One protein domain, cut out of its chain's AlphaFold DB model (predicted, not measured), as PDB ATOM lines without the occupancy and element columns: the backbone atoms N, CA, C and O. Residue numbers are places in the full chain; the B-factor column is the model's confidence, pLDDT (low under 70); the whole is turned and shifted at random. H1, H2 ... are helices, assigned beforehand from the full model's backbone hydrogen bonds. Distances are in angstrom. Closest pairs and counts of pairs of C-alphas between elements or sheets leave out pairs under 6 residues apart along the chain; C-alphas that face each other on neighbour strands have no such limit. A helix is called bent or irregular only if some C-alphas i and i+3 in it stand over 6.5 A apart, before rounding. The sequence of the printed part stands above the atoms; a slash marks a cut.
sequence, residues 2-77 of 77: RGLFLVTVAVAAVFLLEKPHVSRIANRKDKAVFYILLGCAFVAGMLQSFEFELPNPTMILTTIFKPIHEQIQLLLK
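This is residues 2 to 77 of the 77 residues of an uncharacterized protein of Paenibacillus sp. BK673 (UniProt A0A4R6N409). Two long helices, H1 and H2, lie side by side as a helical hairpin, and residues 55 to 77, with the bent helix H3, stick out as a free arm. The 76 printed residues hold three named helices, in the order H1, H2, H3, and no named strand: all helix. The whole is extended, with a radius of gyration of the C-alphas of 18.0 A and spans of 53 by 36 by 14 A.

Find C-alpha 2 at (160.385, 190.005, 170.896); H1 runs from there to residue 25, 34.9 A. It is only just irregular, C-alphas 17 and 20 being 6.8 A apart, with a kink of 38 degrees near residue 18. H2, residues 28 to 49, spans 31.5 A. H3, residues 57 to 75, was assigned as one helix by its hydrogen bonds but is bent, C-alphas 64 and 67 being 6.8 A apart; its arms are H3a, residues 57 to 64, and H3b, residues 67 to 75, ending at C-alpha 75 (190.308, 166.297, 137.607).

H1 and H2 touch, opposite ways at a shallow tilt of 7 degrees; their closest C-alphas, of Gly 3 and Ser 49, are 5.4 A apart. H3a and H3b stand at a steep tilt of 46 degrees, and both are apart from H1 and H2. Every O i to N i+4 pair is within hydrogen-bond range in H2, H3a and H3b, and 18 of 20 in H1.

The C-alphas farthest apart, of Phe 5 and Lys 77, are 52.8 A apart. The printed part has no cut and no long link; only residue 77 has pLDDT under 70.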
ATOM      1  N   ARG A   2     159.056 189.926 170.239       77.00
ATOM      2  CA  ARG A   2     160.385 190.005 170.896       77.00
ATOM      3  C   ARG A   2     161.569 189.985 169.908       77.00
ATOM      4  O   ARG A   2     162.493 190.768 170.081       77.00
ATOM      5  N   GLY A   3     161.510 189.158 168.857       79.81
ATOM      6  CA  GLY A   3     162.553 189.096 167.817       79.81
ATOM      7  C   GLY A   3     162.715 190.403 167.036       79.81
ATOM      8  O   GLY A   3     163.826 190.893 166.877       79.81
ATOM      9  N   LEU A   4     161.598 191.040 166.674       84.25
ATOM     10  CA  LEU A   4     161.594 192.308 165.944       84.25
ATOM     11  C   LEU A   4     162.274 193.429 166.743       84.25
ATOM     12  O   LEU A   4     163.116 194.138 166.206       84.25
ATOM     13  N   PHE A   5     161.979 193.532 168.043       87.19
ATOM     14  CA  PHE A   5     162.630 194.504 168.924       87.19
ATOM     15  C   PHE A   5     164.151 194.298 168.990       87.19
ATOM     16  O   PHE A   5     164.910 195.256 168.867       87.19
ATOM     17  N   LEU A   6     164.605 193.047 169.124       88.12
ATOM     18  CA  LEU A   6     166.031 192.715 169.158       88.12
ATOM     19  C   LEU A   6     166.739 193.075 167.849       88.12
ATOM     20  O   LEU A   6     167.811 193.675 167.884       88.12
ATOM     21  N   VAL A   7     166.127 192.763 166.703       88.56
ATOM     22  CA  VAL A   7     166.675 193.090 165.377       88.56
ATOM     23  C   VAL A   7     166.788 194.603 165.192       88.56
ATOM     24  O   VAL A   7     167.830 195.093 164.760       88.56
ATOM     25  N   THR A   8     165.758 195.366 165.566       89.50
ATOM     26  CA  THR A   8     165.788 196.831 165.458       89.50
ATOM     27  C   THR A   8     166.852 197.450 166.364       89.50
ATOM     28  O   THR A   8     167.591 198.325 165.917       89.50
ATOM     29  N   VAL A   9     166.980 196.979 167.609       93.19
ATOM     30  CA  VAL A   9     168.006 197.468 168.546       93.19
ATOM     31  C   VAL A   9     169.414 197.131 168.052       93.19
ATOM     32  O   VAL A   9     170.290 197.993 168.085       93.19
ATOM     33  N   ALA A  10     169.632 195.919 167.538       89.75
ATOM     34  CA  ALA A  10     170.924 195.510 166.996       89.75
ATOM     35  C   ALA A  10     171.333 196.365 165.787       89.75
ATOM     36  O   ALA A  10     172.452 196.874 165.740       89.75
ATOM     37  N   VAL A  11     170.419 196.596 164.838       92.06
ATOM     38  CA  VAL A  11     170.692 197.441 163.665       92.06
ATOM     39  C   VAL A  11     170.928 198.897 164.062       92.06
ATOM     40  O   VAL A  11     171.838 199.531 163.527       92.06
ATOM     41  N   ALA A  12     170.181 199.421 165.037       91.69
ATOM     42  CA  ALA A  12     170.412 200.762 165.570       91.69
ATOM     43  C   ALA A  12     171.794 200.886 166.236       91.69
ATOM     44  O   ALA A  12     172.491 201.876 166.014       91.69
ATOM     45  N   ALA A  13     172.222 199.874 166.998       92.06
ATOM     46  CA  ALA A  13     173.542 199.841 167.619       92.06
ATOM     47  C   ALA A  13     174.663 199.811 166.569       92.06
ATOM     48  O   ALA A  13     175.578 200.630 166.633       92.06
ATOM     49  N   VAL A  14     174.558 198.933 165.564       90.81
ATOM     50  CA  VAL A  14     175.517 198.869 164.449       90.81
ATOM     51  C   VAL A  14     175.578 200.207 163.722       90.81
ATOM     52  O   VAL A  14     176.661 200.742 163.515       90.81
ATOM     53  N   PHE A  15     174.429 200.802 163.399       90.88
ATOM     54  CA  PHE A  15     174.381 202.097 162.729       90.88
ATOM     55  C   PHE A  15     175.063 203.196 163.553       90.88
ATOM     56  O   PHE A  15     175.842 203.964 163.004       90.88
ATOM     57  N   LEU A  16     174.812 203.283 164.862       90.75
ATOM     58  CA  LEU A  16     175.407 204.319 165.713       90.75
ATOM     59  C   LEU A  16     176.919 204.140 165.912       90.75
ATOM     60  O   LEU A  16     177.639 205.137 165.939       90.75
ATOM     61  N   LEU A  17     177.395 202.896 166.023       91.25
ATOM     62  CA  LEU A  17     178.812 202.583 166.227       91.25
ATOM     63  C   LEU A  17     179.635 202.736 164.940       91.25
ATOM     64  O   LEU A  17     180.706 203.341 164.959       91.25
ATOM     65  N   GLU A  18     179.125 202.239 163.814       87.31
ATOM     66  CA  GLU A  18     179.845 202.207 162.534       87.31
ATOM     67  C   GLU A  18     179.715 203.514 161.741       87.31
ATOM     68  O   GLU A  18     180.649 203.910 161.045       87.31
ATOM     69  N   LYS A  19     178.601 204.254 161.860       84.00
ATOM     70  CA  LYS A  19     178.397 205.526 161.134       84.00
ATOM     71  C   LYS A  19     179.559 206.521 161.265       84.00
ATOM     72  O   LYS A  19     179.943 207.071 160.228       84.00
ATOM     73  N   PRO A  20     180.124 206.825 162.454       82.38
ATOM     74  CA  PRO A  20     181.239 207.769 162.550       82.38
ATOM     75  C   PRO A  20     182.504 207.259 161.847       82.38
ATOM     76  O   PRO A  20     183.226 208.061 161.252       82.38
ATOM     77  N   HIS A  21     182.743 205.947 161.866       83.12
ATOM     78  CA  HIS A  21     183.882 205.308 161.213       83.12
ATOM     79  C   HIS A  21     183.725 205.322 159.684       83.12
ATOM     80  O   HIS A  21     184.534 205.919 158.970       83.12
ATOM     81  N   VAL A  22     182.607 204.782 159.193       82.50
ATOM     82  CA  VAL A  22     182.244 204.729 157.772       82.50
ATOM     83  C   VAL A  22     182.165 206.135 157.177       82.50
ATOM     84  O   VAL A  22     182.627 206.367 156.064       82.50
ATOM     85  N   SER A  23     181.642 207.125 157.910       81.81
ATOM     86  CA  SER A  23     181.546 208.496 157.401       81.81
ATOM     87  C   SER A  23     182.904 209.193 157.258       81.81
ATOM     88  O   SER A  23     183.080 209.961 156.308       81.81
ATOM     89  N   ARG A  24     183.856 208.931 158.165       81.25
ATOM     90  CA  ARG A  24     185.178 209.577 158.156       81.25
ATOM     91  C   ARG A  24     186.173 208.939 157.193       81.25
ATOM     92  O   ARG A  24     186.981 209.670 156.634       81.25
ATOM     93  N   ILE A  25     186.139 207.617 157.030       81.06
ATOM     94  CA  ILE A  25     187.243 206.871 156.399       81.06
ATOM     95  C   ILE A  25     186.843 206.281 155.040       81.06
ATOM     96  O   ILE A  25     187.690 206.125 154.165       81.06
ATOM     97  N   ALA A  26     185.560 205.984 154.829       81.88
ATOM     98  CA  ALA A  26     185.125 205.215 153.668       81.88
ATOM     99  C   ALA A  26     184.785 206.094 152.450       81.88
ATOM    100  O   ALA A  26     184.211 207.185 152.575       81.88
ATOM    101  N   ASN A  27     185.070 205.591 151.246       88.75
ATOM    102  CA  ASN A  27     184.676 206.248 149.999       88.75
ATOM    103  C   ASN A  27     183.154 206.182 149.794       88.75
ATOM    104  O   ASN A  27     182.472 205.332 150.361       88.75
ATOM    105  N   ARG A  28     182.586 207.039 148.926       85.75
ATOM    106  CA  ARG A  28     181.130 207.036 148.636       85.75
ATOM    107  C   ARG A  28     180.586 205.651 148.251       85.75
ATOM    108  O   ARG A  28     179.464 205.333 148.631       85.75
ATOM    109  N   LYS A  29     181.369 204.850 147.519       86.25
ATOM    110  CA  LYS A  29     180.999 203.480 147.125       86.25
ATOM    111  C   LYS A  29     180.919 202.551 148.337       86.25
ATOM    112  O   LYS A  29     179.907 201.887 148.516       86.25
ATOM    113  N   ASP A  30     181.919 202.592 149.207       85.62
ATOM    114  CA  ASP A  30     181.980 201.765 150.415       85.62
ATOM    115  C   ASP A  30     180.855 202.126 151.394       85.62
ATOM    116  O   ASP A  30     180.215 201.244 151.963       85.62
ATOM    117  N   LYS A  31     180.522 203.422 151.510       86.56
ATOM    118  CA  LYS A  31     179.348 203.877 152.274       86.56
ATOM    119  C   LYS A  31     178.051 203.289 151.715       86.56
ATOM    120  O   LYS A  31     177.200 202.852 152.484       86.56
ATOM    121  N   ALA A  32     177.888 203.281 150.391       87.62
ATOM    122  CA  ALA A  32     176.707 202.703 149.754       87.62
ATOM    123  C   ALA A  32     176.617 201.191 150.004       87.62
ATOM    124  O   ALA A  32     175.556 200.707 150.385       87.62
ATOM    125  N   VAL A  33     177.733 200.465 149.872       90.94
ATOM    126  CA  VAL A  33     177.805 199.025 150.168       90.94
ATOM    127  C   VAL A  33     177.431 198.747 151.623       90.94
ATOM    128  O   VAL A  33     176.613 197.867 151.874       90.94
ATOM    129  N   PHE A  34     177.948 199.531 152.572       89.62
ATOM    130  CA  PHE A  34     177.606 199.401 153.988       89.62
ATOM    131  C   PHE A  34     176.098 199.541 154.235       89.62
ATOM    132  O   PHE A  34     175.493 198.666 154.850       89.62
ATOM    133  N   TYR A  35     175.464 200.603 153.725       89.56
ATOM    134  CA  TYR A  35     174.027 200.810 153.933       89.56
ATOM    135  C   TYR A  35     173.163 199.764 153.230       89.56
ATOM    136  O   TYR A  35     172.136 199.370 153.779       89.56
ATOM    137  N   ILE A  36     173.575 199.287 152.052       93.12
ATOM    138  CA  ILE A  36     172.878 198.204 151.349       93.12
ATOM    139  C   ILE A  36     172.958 196.914 152.166       93.12
ATOM    140  O   ILE A  36     171.930 196.292 152.417       93.12
ATOM    141  N   LEU A  37     174.149 196.531 152.630       90.50
ATOM    142  CA  LEU A  37     174.333 195.325 153.440       90.50
ATOM    143  C   LEU A  37     173.576 195.410 154.768       90.50
ATOM    144  O   LEU A  37     172.916 194.447 155.152       90.50
ATOM    145  N   LEU A  38     173.614 196.565 155.436       92.06
ATOM    146  CA  LEU A  38     172.874 196.797 156.676       92.06
ATOM    147  C   LEU A  38     171.357 196.731 156.449       92.06
ATOM    148  O   LEU A  38     170.638 196.137 157.251       92.06
ATOM    149  N   GLY A  39     170.874 197.289 155.336       92.31
ATOM    150  CA  GLY A  39     169.477 197.185 154.919       92.31
ATOM    151  C   GLY A  39     169.060 195.739 154.644       92.31
ATOM    152  O   GLY A  39     168.042 195.289 155.163       92.31
ATOM    153  N   CYS A  40     169.870 194.980 153.903       90.88
ATOM    154  CA  CYS A  40     169.624 193.562 153.640       90.88
ATOM    155  C   CYS A  40     169.596 192.735 154.932       90.88
ATOM    156  O   CYS A  40     168.700 191.913 155.108       90.88
ATOM    157  N   ALA A  41     170.530 192.977 155.856       88.50
ATOM    158  CA  ALA A  41     170.564 192.311 157.155       88.50
ATOM    159  C   ALA A  41     169.319 192.632 157.999       88.50
ATOM    160  O   ALA A  41     168.753 191.742 158.631       88.50
ATOM    161  N   PHE A  42     168.850 193.882 157.969       90.50
ATOM    162  CA  PHE A  42     167.625 194.287 158.652       90.50
ATOM    163  C   PHE A  42     166.382 193.608 158.067       90.50
ATOM    164  O   PHE A  42     165.569 193.066 158.816       90.50
ATOM    165  N   VAL A  43     166.250 193.587 156.737       90.44
ATOM    166  CA  VAL A  43     165.141 192.912 156.044       90.44
ATOM    167  C   VAL A  43     165.170 191.406 156.304       90.44
ATOM    168  O   VAL A  43     164.132 190.823 156.602       90.44
ATOM    169  N   ALA A  44     166.345 190.775 156.272       86.50
ATOM    170  CA  ALA A  44     166.496 189.362 156.605       86.50
ATOM    171  C   ALA A  44     166.099 189.077 158.066       86.50
ATOM    172  O   ALA A  44     165.311 188.170 158.320       86.50
ATOM    173  N   GLY A  45     166.553 189.885 159.029       85.88
ATOM    174  CA  GLY A  45     166.159 189.734 160.435       85.88
ATOM    175  C   GLY A  45     164.659 189.960 160.674       85.88
ATOM    176  O   GLY A  45     164.046 189.289 161.510       85.88
ATOM    177  N   MET A  46     164.044 190.869 159.910       86.00
ATOM    178  CA  MET A  46     162.593 191.070 159.880       86.00
ATOM    179  C   MET A  46     161.874 189.823 159.365       86.00
ATOM    180  O   MET A  46     161.021 189.296 160.071       86.00
ATOM    181  N   LEU A  47     162.248 189.312 158.189       86.44
ATOM    182  CA  LEU A  47     161.664 188.101 157.600       86.44
ATOM    183  C   LEU A  47     161.793 186.889 158.532       86.44
ATOM    184  O   LEU A  47     160.819 186.171 158.741       86.44
ATOM    185  N   GLN A  48     162.948 186.725 159.182       81.56
ATOM    186  CA  GLN A  48     163.151 185.682 160.189       81.56
ATOM    187  C   GLN A  48     162.212 185.845 161.397       81.56
ATOM    188  O   GLN A  48     161.720 184.865 161.948       81.56
ATOM    189  N   SER A  49     161.930 187.087 161.805       81.75
ATOM    190  CA  SER A  49     160.998 187.385 162.902       81.75
ATOM    191  C   SER A  49     159.531 187.109 162.553       81.75
ATOM    192  O   SER A  49     158.714 187.019 163.470       81.75
ATOM    193  N   PHE A  50     159.200 186.984 161.264       82.38
ATOM    194  CA  PHE A  50     157.888 186.560 160.764       82.38
ATOM    195  C   PHE A  50     157.796 185.039 160.549       82.38
ATOM    196  O   PHE A  50     156.884 184.586 159.865       82.38
ATOM    197  N   GLU A  51     158.729 184.260 161.115       77.38
ATOM    198  CA  GLU A  51     158.832 182.798 160.938       77.38
ATOM    199  C   GLU A  51     158.994 182.369 159.473       77.38
ATOM    200  O   GLU A  51     158.760 181.218 159.114       77.38
ATOM    201  N   PHE A  52     159.443 183.284 158.611       76.19
ATOM    202  CA  PHE A  52     159.805 182.930 157.252       76.19
ATOM    203  C   PHE A  52     161.120 182.149 157.302       76.19
ATOM    204  O   PHE A  52     162.147 182.679 157.740       76.19
ATOM    205  N   GLU A  53     161.091 180.886 156.877       70.75
ATOM    206  CA  GLU A  53     162.281 180.041 156.798       70.75
ATOM    207  C   GLU A  53     163.245 180.616 155.758       70.75
ATOM    208  O   GLU A  53     163.136 180.393 154.552       70.75
ATOM    209  N   LEU A  54     164.199 181.414 156.232       70.69
ATOM    210  CA  LEU A  54     165.292 181.885 155.402       70.69
ATOM    211  C   LEU A  54     166.271 180.730 155.176       70.69
ATOM    212  O   LEU A  54     166.704 180.097 156.146       70.69
ATOM    213  N   PRO A  55     166.666 180.466 153.919       74.00
ATOM    214  CA  PRO A  55     167.676 179.463 153.637       74.00
ATOM    215  C   PRO A  55     168.960 179.808 154.391       74.00
ATOM    216  O   PRO A  55     169.472 180.927 154.312       74.00
ATOM    217  N   ASN A  56     169.478 178.832 155.140       75.06
ATOM    218  CA  ASN A  56     170.712 178.997 155.894       75.06
ATOM    219  C   ASN A  56     171.846 179.400 154.923       75.06
ATOM    220  O   ASN A  56     172.035 178.721 153.908       75.06
ATOM    221  N   PRO A  57     172.621 180.465 155.203       73.56
ATOM    222  CA  PRO A  57     173.713 180.901 154.333       73.56
ATOM    223  C   PRO A  57     174.734 179.791 154.061       73.56
ATOM    224  O   PRO A  57     175.251 179.697 152.951       73.56
ATOM    225  N   THR A  58     174.970 178.889 155.018       79.56
ATOM    226  CA  THR A  58     175.818 177.710 154.810       79.56
ATOM    227  C   THR A  58     175.226 176.764 153.767       79.56
ATOM    228  O   THR A  58     175.976 176.245 152.948       79.56
ATOM    229  N   MET A  59     173.899 176.596 153.731       79.94
ATOM    230  CA  MET A  59     173.221 175.798 152.702       79.94
ATOM    231  C   MET A  59     173.411 176.410 151.313       79.94
ATOM    232  O   MET A  59     173.762 175.702 150.371       79.94
ATOM    233  N   ILE A  60     173.240 177.731 151.193       83.25
ATOM    234  CA  ILE A  60     173.431 178.457 149.930       83.25
ATOM    235  C   ILE A  60     174.871 178.290 149.439       83.25
ATOM    236  O   ILE A  60     175.095 177.935 148.282       83.25
ATOM    237  N   LEU A  61     175.848 178.479 150.333       80.56
ATOM    238  CA  LEU A  61     177.261 178.274 150.025       80.56
ATOM    239  C   LEU A  61     177.519 176.836 149.577       80.56
ATOM    240  O   LEU A  61     178.119 176.628 148.528       80.56
ATOM    241  N   THR A  62     177.022 175.831 150.299       83.69
ATOM    242  CA  THR A  62     177.221 174.437 149.889       83.69
ATOM    243  C   THR A  62     176.597 174.139 148.530       83.69
ATOM    244  O   THR A  62     177.242 173.489 147.721       83.69
ATOM    245  N   THR A  63     175.411 174.660 148.213       84.12
ATOM    246  CA  THR A  63     174.782 174.451 146.899       84.12
ATOM    247  C   THR A  63     175.604 175.057 145.758       84.12
ATOM    248  O   THR A  63     175.704 174.451 144.695       84.12
ATOM    249  N   ILE A  64     176.228 176.217 145.975       85.38
ATOM    250  CA  ILE A  64     177.057 176.884 144.958       85.38
ATOM    251  C   ILE A  64     178.425 176.201 144.815       85.38
ATOM    252  O   ILE A  64     178.903 175.991 143.702       85.38
ATOM    253  N   PHE A  65     179.069 175.851 145.931       84.31
ATOM    254  CA  PHE A  65     180.450 175.359 145.939       84.31
ATOM    255  C   PHE A  65     180.577 173.846 145.726       84.31
ATOM    256  O   PHE A  65     181.624 173.385 145.270       84.31
ATOM    257  N   LYS A  66     179.531 173.061 146.002       83.06
ATOM    258  CA  LYS A  66     179.523 171.607 145.784       83.06
ATOM    259  C   LYS A  66     179.819 171.185 144.333       83.06
ATOM    260  O   LYS A  66     180.710 170.355 144.170       83.06
ATOM    261  N   PRO A  67     179.200 171.759 143.279       83.38
ATOM    262  CA  PRO A  67     179.519 171.369 141.901       83.38
ATOM    263  C   PRO A  67     180.972 171.681 141.510       83.38
ATOM    264  O   PRO A  67     181.590 170.921 140.770       83.38
ATOM    265  N   ILE A  68     181.549 172.761 142.043       85.50
ATOM    266  CA  ILE A  68     182.960 173.110 141.816       85.50
ATOM    267  C   ILE A  68     183.875 172.078 142.486       85.50
ATOM    268  O   ILE A  68     184.840 171.612 141.885       85.50
ATOM    269  N   HIS A  69     183.553 171.689 143.722       80.56
ATOM    270  CA  HIS A  69     184.309 170.682 144.460       80.56
ATOM    271  C   HIS A  69     184.287 169.313 143.763       80.56
ATOM    272  O   HIS A  69     185.326 168.664 143.654       80.56
ATOM    273  N   GLU A  70     183.129 168.901 143.243       84.81
ATOM    274  CA  GLU A  70     182.973 167.642 142.507       84.81
ATOM    275  C   GLU A  70     183.780 167.632 141.200       84.81
ATOM    276  O   GLU A  70     184.420 166.629 140.893       84.81
ATOM    277  N   GLN A  71     183.842 168.750 140.466       85.44
ATOM    278  CA  GLN A  71     184.668 168.851 139.254       85.44
ATOM    279  C   GLN A  71     186.171 168.811 139.551       85.44
ATOM    280  O   GLN A  71     186.927 168.166 138.826       85.44
ATOM    281  N   ILE A  72     186.612 169.454 140.636       82.81
ATOM    282  CA  ILE A  72     188.017 169.420 141.067       82.81
ATOM    283  C   ILE A  72     188.425 167.999 141.482       82.81
ATOM    284  O   ILE A  72     189.496 167.534 141.100       82.81
ATOM    285  N   GLN A  73     187.564 167.290 142.217       80.81
ATOM    286  CA  GLN A  73     187.779 165.885 142.585       80.81
ATOM    287  C   GLN A  73     187.893 164.970 141.354       80.81
ATOM    288  O   GLN A  73     188.661 164.014 141.377       80.81
ATOM    289  N   LEU A  74     187.161 165.271 140.277       81.75
ATOM    290  CA  LEU A  74     187.181 164.512 139.022       81.75
ATOM    291  C   LEU A  74     188.451 164.751 138.191       81.75
ATOM    292  O   LEU A  74     188.877 163.856 137.476       81.75
ATOM    293  N   LEU A  75     189.058 165.938 138.294       78.56
ATOM    294  CA  LEU A  75     190.308 166.297 137.607       78.56
ATOM    295  C   LEU A  75     191.573 165.850 138.358       78.56
ATOM    296  O   LEU A  75     192.643 165.766 137.760       78.56
ATOM    297  N   LEU A  76     191.468 165.608 139.667       77.56
ATOM    298  CA  LEU A  76     192.565 165.146 140.528       77.56
ATOM    299  C   LEU A  76     192.664 163.613 140.625       77.56
ATOM    300  O   LEU A  76     193.500 163.109 141.377       77.56
ATOM    301  N   LYS A  77     191.812 162.886 139.900       53.62
ATOM    302  CA  LYS A  77     191.762 161.423 139.851       53.62
ATOM    303  C   LYS A  77     192.170 160.928 138.469       53.62
ATOM    304  O   LYS A  77     192.838 159.874 138.426       53.62
TER     305      LYS A  77